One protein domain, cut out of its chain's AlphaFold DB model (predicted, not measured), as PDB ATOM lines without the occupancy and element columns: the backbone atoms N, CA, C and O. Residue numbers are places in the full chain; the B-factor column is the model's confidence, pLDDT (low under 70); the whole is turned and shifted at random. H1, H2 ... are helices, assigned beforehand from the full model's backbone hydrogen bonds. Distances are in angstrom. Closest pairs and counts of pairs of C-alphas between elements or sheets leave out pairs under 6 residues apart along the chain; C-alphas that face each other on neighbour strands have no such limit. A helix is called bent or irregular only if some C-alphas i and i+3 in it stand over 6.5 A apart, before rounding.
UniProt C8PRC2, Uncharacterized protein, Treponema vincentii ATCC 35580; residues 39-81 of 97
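Overview. This is residues 39 to 81 of the 97 residues of an uncharacterized protein of Treponema vincentii ATCC 35580 (UniProt C8PRC2). A flat, open frame of two helices: H1 turns at a kink of 130 degrees near residue 49, and H2 makes a corner with the end of H1 and runs back across the open side. The 43 printed residues hold H1, then H2, with no named strand, an all-helix class. The whole is compact, radius of gyration of the C-alphas 10.4 A, spanning 25 by 24 by 8 A.

Along the chain. Find C-alpha 42 at (65.941, 61.569, 2.561), where H1, residues 42 to 61, begins; it is irregular, with C-alphas 48 and 51 9.4 A apart. H2, residues 64 to 79, is 22.7 A long, ends at C-alpha 79 at (63.877, 51.818, -7.792), and is only just irregular, C-alphas 65 and 68 being 7.0 A apart.

Arrangement. Look at Ala 61 and Arg 67, the closest C-alphas, 5.5 A apart: H1, with residues 60 to 61 alone, and H2, with residues 66 to 70 alone, only just touch, with 3 pairs of C-alphas within 8 A, and only at the corner by their tight link. Their rough lines stand at a shallow tilt of 29 degrees, opposite ways. Of the O i to N i+4 pairs, 13 of 16 in H1 and 10 of 12 in H2 are within hydrogen-bond range.

Size, cuts and confidence. The C-alphas of Trp 52 and His 80 are the two farthest apart, 27.1 A. The printed part has no cut; residues 39 to 40 and residue 42 are under pLDDT 70.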
ATOM      1  N   LEU A  39      59.928  62.303  -3.664       67.75
ATOM      2  CA  LEU A  39      59.060  61.677  -2.671       67.75
ATOM      3  C   LEU A  39      59.782  60.521  -1.959       67.75
ATOM      4  O   LEU A  39      60.327  59.624  -2.601       67.75
ATOM      5  N   LEU A  40      59.797  60.565  -0.624       68.88
ATOM      6  CA  LEU A  40      60.495  59.619   0.263       68.88
ATOM      7  C   LEU A  40      62.022  59.538   0.093       68.88
ATOM      8  O   LEU A  40      62.662  58.699   0.731       68.88
ATOM      9  N   SER A  41      62.637  60.413  -0.706       70.62
ATOM     10  CA  SER A  41      64.090  60.555  -0.683       70.62
ATOM     11  C   SER A  41      64.497  61.325   0.583       70.62
ATOM     12  O   SER A  41      63.919  62.378   0.861       70.62
ATOM     13  N   PRO A  42      65.502  60.865   1.353       68.38
ATOM     14  CA  PRO A  42      65.941  61.569   2.561       68.38
ATOM     15  C   PRO A  42      66.353  63.024   2.294       68.38
ATOM     16  O   PRO A  42      66.106  63.903   3.110       68.38
ATOM     17  N   ARG A  43      66.940  63.285   1.116       72.69
ATOM     18  CA  ARG A  43      67.319  64.636   0.674       72.69
ATOM     19  C   ARG A  43      66.106  65.499   0.312       72.69
ATOM     20  O   ARG A  43      66.117  66.686   0.613       72.69
ATOM     21  N   GLY A  44      65.086  64.914  -0.318       72.69
ATOM     22  CA  GLY A  44      63.832  65.592  -0.650       72.69
ATOM     23  C   GLY A  44      63.053  65.984   0.592       72.69
ATOM     24  O   GLY A  44      62.758  67.154   0.771       72.69
ATOM     25  N   LEU A  45      62.833  65.028   1.498       78.81
ATOM     26  CA  LEU A  45      62.163  65.287   2.775       78.81
ATOM     27  C   LEU A  45      62.868  66.395   3.562       78.81
ATOM     28  O   LEU A  45      62.215  67.320   4.026       78.81
ATOM     29  N   LEU A  46      64.202  66.369   3.638       78.25
ATOM     30  CA  LEU A  46      64.944  67.413   4.339       78.25
ATOM     31  C   LEU A  46      64.756  68.804   3.710       78.25
ATOM     32  O   LEU A  46      64.665  69.785   4.443       78.25
ATOM     33  N   ARG A  47      64.706  68.888   2.374       78.31
ATOM     34  CA  ARG A  47      64.483  70.145   1.645       78.31
ATOM     35  C   ARG A  47      63.050  70.652   1.805       78.31
ATOM     36  O   ARG A  47      62.856  71.857   1.918       78.31
ATOM     37  N   ASP A  48      62.083  69.743   1.780       72.62
ATOM     38  CA  ASP A  48      60.665  70.075   1.674       72.62
ATOM     39  C   ASP A  48      60.019  70.269   3.072       72.62
ATOM     40  O   ASP A  48      59.174  71.141   3.240       72.62
ATOM     41  N   GLU A  49      60.458  69.519   4.091       76.19
ATOM     42  CA  GLU A  49      59.876  69.484   5.450       76.19
ATOM     43  C   GLU A  49      60.825  70.008   6.548       76.19
ATOM     44  O   GLU A  49      60.407  70.304   7.668       76.19
ATOM     45  N   GLY A  50      62.131  70.095   6.271       84.81
ATOM     46  CA  GLY A  50      63.149  70.417   7.274       84.81
ATOM     47  C   GLY A  50      63.525  69.234   8.182       84.81
ATOM     48  O   GLY A  50      62.930  68.152   8.146       84.81
ATOM     49  N   LEU A  51      64.566  69.418   9.003       83.31
ATOM     50  CA  LEU A  51      65.216  68.329   9.752       83.31
ATOM     51  C   LEU A  51      64.282  67.650  10.770       83.31
ATOM     52  O   LEU A  51      64.208  66.421  10.822       83.31
ATOM     53  N   TRP A  52      63.563  68.444  11.566       82.31
ATOM     54  CA  TRP A  52      62.722  67.945  12.658       82.31
ATOM     55  C   TRP A  52      61.508  67.159  12.156       82.31
ATOM     56  O   TRP A  52      61.268  66.042  12.621       82.31
ATOM     57  N   ASN A  53      60.796  67.684  11.155       82.31
ATOM     58  CA  ASN A  53      59.665  66.982  10.549       82.31
ATOM     59  C   ASN A  53      60.123  65.737   9.788       82.31
ATOM     60  O   ASN A  53      59.494  64.689   9.903       82.31
ATOM     61  N   THR A  54      61.265  65.796   9.096       84.38
ATOM     62  CA  THR A  54      61.835  64.616   8.426       84.38
ATOM     63  C   THR A  54      62.125  63.490   9.421       84.38
ATOM     64  O   THR A  54      61.738  62.344   9.187       84.38
ATOM     65  N   LEU A  55      62.751  63.795  10.565       83.06
ATOM     66  CA  LEU A  55      63.000  62.813  11.626       83.06
ATOM     67  C   LEU A  55      61.697  62.252  12.207       83.06
ATOM     68  O   LEU A  55      61.611  61.048  12.459       83.06
ATOM     69  N   HIS A  56      60.677  63.093  12.384       85.31
ATOM     70  CA  HIS A  56      59.360  62.654  12.836       85.31
ATOM     71  C   HIS A  56      58.706  61.683  11.840       85.31
ATOM     72  O   HIS A  56      58.261  60.604  12.237       85.31
ATOM     73  N   ILE A  57      58.713  62.015  10.545       83.75
ATOM     74  CA  ILE A  57      58.181  61.172   9.465       83.75
ATOM     75  C   ILE A  57      58.915  59.831   9.429       83.75
ATOM     76  O   ILE A  57      58.270  58.783   9.413       83.75
ATOM     77  N   ILE A  58      60.250  59.840   9.501       82.44
ATOM     78  CA  ILE A  58      61.056  58.613   9.540       82.44
ATOM     79  C   ILE A  58      60.713  57.787  10.786       82.44
ATOM     80  O   ILE A  58      60.516  56.577  10.691       82.44
ATOM     81  N   ARG A  59      60.578  58.413  11.960       83.38
ATOM     82  CA  ARG A  59      60.212  57.711  13.199       83.38
ATOM     83  C   ARG A  59      58.823  57.077  13.102       83.38
ATOM     84  O   ARG A  59      58.645  55.941  13.541       83.38
ATOM     85  N   CYS A  60      57.854  57.770  12.509       84.75
ATOM     86  CA  CYS A  60      56.513  57.244  12.254       84.75
ATOM     87  C   CYS A  60      56.514  56.119  11.211       84.75
ATOM     88  O   CYS A  60      55.814  55.123  11.396       84.75
ATOM     89  N   ALA A  61      57.344  56.233  10.176       83.19
ATOM     90  CA  ALA A  61      57.554  55.210   9.160       83.19
ATOM     91  C   ALA A  61      58.210  53.935   9.715       83.19
ATOM     92  O   ALA A  61      57.908  52.835   9.256       83.19
ATOM     93  N   LEU A  62      59.085  54.061  10.716       82.81
ATOM     94  CA  LEU A  62      59.774  52.936  11.355       82.81
ATOM     95  C   LEU A  62      58.915  52.176  12.381       82.81
ATOM     96  O   LEU A  62      59.318  51.089  12.807       82.81
ATOM     97  N   LYS A  63      57.736  52.690  12.767       88.25
ATOM     98  CA  LYS A  63      56.781  51.956  13.621       88.25
ATOM     99  C   LYS A  63      56.400  50.629  12.953       88.25
ATOM    100  O   LYS A  63      56.192  50.593  11.743       88.25
ATOM    101  N   LYS A  64      56.291  49.538  13.727       81.12
ATOM    102  CA  LYS A  64      56.061  48.169  13.203       81.12
ATOM    103  C   LYS A  64      54.877  48.083  12.231       81.12
ATOM    104  O   LYS A  64      54.997  47.422  11.207       81.12
ATOM    105  N   GLU A  65      53.795  48.788  12.540       84.19
ATOM    106  CA  GLU A  65      52.569  48.852  11.734       84.19
ATOM    107  C   GLU A  65      52.807  49.490  10.354       84.19
ATOM    108  O   GLU A  65      52.330  48.991   9.339       84.19
ATOM    109  N   ASN A  66      53.628  50.544  10.294       82.50
ATOM    110  CA  ASN A  66      53.867  51.327   9.077       82.50
ATOM    111  C   ASN A  66      55.075  50.834   8.274       82.50
ATOM    112  O   ASN A  66      55.157  51.056   7.064       82.50
ATOM    113  N   ARG A  67      56.016  50.143   8.926       84.31
ATOM    114  CA  ARG A  67      57.311  49.762   8.349       84.31
ATOM    115  C   ARG A  67      57.170  48.928   7.081       84.31
ATOM    116  O   ARG A  67      57.918  49.140   6.126       84.31
ATOM    117  N   ALA A  68      56.225  47.988   7.057       83.19
ATOM    118  CA  ALA A  68      56.010  47.117   5.904       83.19
ATOM    119  C   ALA A  68      55.511  47.898   4.677       83.19
ATOM    120  O   ALA A  68      56.003  47.686   3.567       83.19
ATOM    121  N   MET A  69      54.572  48.827   4.874       82.25
ATOM    122  CA  MET A  69      54.055  49.696   3.813       82.25
ATOM    123  C   MET A  69      55.124  50.687   3.345       82.25
ATOM    124  O   MET A  69      55.405  50.780   2.151       82.25
ATOM    125  N   PHE A  70      55.788  51.362   4.284       84.56
ATOM    126  CA  PHE A  70      56.815  52.350   3.976       84.56
ATOM    127  C   PHE A  70      58.001  51.737   3.229       84.56
ATOM    128  O   PHE A  70      58.479  52.314   2.259       84.56
ATOM    129  N   SER A  71      58.454  50.543   3.620       83.56
ATOM    130  CA  SER A  71      59.540  49.847   2.924       83.56
ATOM    131  C   SER A  71      59.175  49.513   1.474       83.56
ATOM    132  O   SER A  71      60.003  49.700   0.579       83.56
ATOM    133  N   LYS A  72      57.931  49.079   1.217       84.19
ATOM    134  CA  LYS A  72      57.433  48.829  -0.145       84.19
ATOM    135  C   LYS A  72      57.419  50.112  -0.974       84.19
ATOM    136  O   LYS A  72      57.986  50.116  -2.063       84.19
ATOM    137  N   MET A  73      56.843  51.190  -0.438       82.06
ATOM    138  CA  MET A  73      56.812  52.495  -1.104       82.06
ATOM    139  C   MET A  73      58.227  53.018  -1.372       82.06
ATOM    140  O   MET A  73      58.552  53.346  -2.507       82.06
ATOM    141  N   TYR A  74      59.099  53.019  -0.363       83.19
ATOM    142  CA  TYR A  74      60.482  53.482  -0.484       83.19
ATOM    143  C   TYR A  74      61.256  52.707  -1.553       83.19
ATOM    144  O   TYR A  74      61.941  53.313  -2.375       83.19
ATOM    145  N   ARG A  75      61.147  51.371  -1.573       83.06
ATOM    146  CA  ARG A  75      61.823  50.542  -2.581       83.06
ATOM    147  C   ARG A  75      61.265  50.796  -3.978       83.06
ATOM    148  O   ARG A  75      62.036  50.858  -4.929       83.06
ATOM    149  N   TYR A  76      59.951  50.963  -4.093       83.19
ATOM    150  CA  TYR A  76      59.292  51.242  -5.362       83.19
ATOM    151  C   TYR A  76      59.723  52.595  -5.942       83.19
ATOM    152  O   TYR A  76      60.261  52.635  -7.047       83.19
ATOM    153  N   PHE A  77      59.580  53.679  -5.176       80.12
ATOM    154  CA  PHE A  77      59.914  55.029  -5.631       80.12
ATOM    155  C   PHE A  77      61.411  55.214  -5.892       80.12
ATOM    156  O   PHE A  77      61.775  55.813  -6.898       80.12
ATOM    157  N   ASN A  78      62.295  54.659  -5.051       79.06
ATOM    158  CA  ASN A  78      63.737  54.756  -5.305       79.06
ATOM    159  C   ASN A  78      64.207  53.865  -6.460       79.06
ATOM    160  O   ASN A  78      65.143  54.247  -7.160       79.06
ATOM    161  N   GLY A  79      63.580  52.701  -6.663       82.12
ATOM    162  CA  GLY A  79      63.877  51.818  -7.792       82.12
ATOM    163  C   GLY A  79      63.478  52.427  -9.136       82.12
ATOM    164  O   GLY A  79      64.216  52.288 -10.101       82.12
ATOM    165  N   HIS A  80      62.372  53.176  -9.170       80.00
ATOM    166  CA  HIS A  80      61.822  53.792 -10.384       80.00
ATOM    167  C   HIS A  80      62.038  55.314 -10.417       80.00
ATOM    168  O   HIS A  80      61.315  56.038 -11.093       80.00
ATOM    169  N   LYS A  81      63.036  55.841  -9.694       75.38
ATOM    170  CA  LYS A  81      63.273  57.295  -9.551       75.38
ATOM    171  C   LYS A  81      63.570  58.035 -10.866       75.38
ATOM    172  O   LYS A  81      63.515  59.260 -10.897       75.38
TER     173      LYS A  81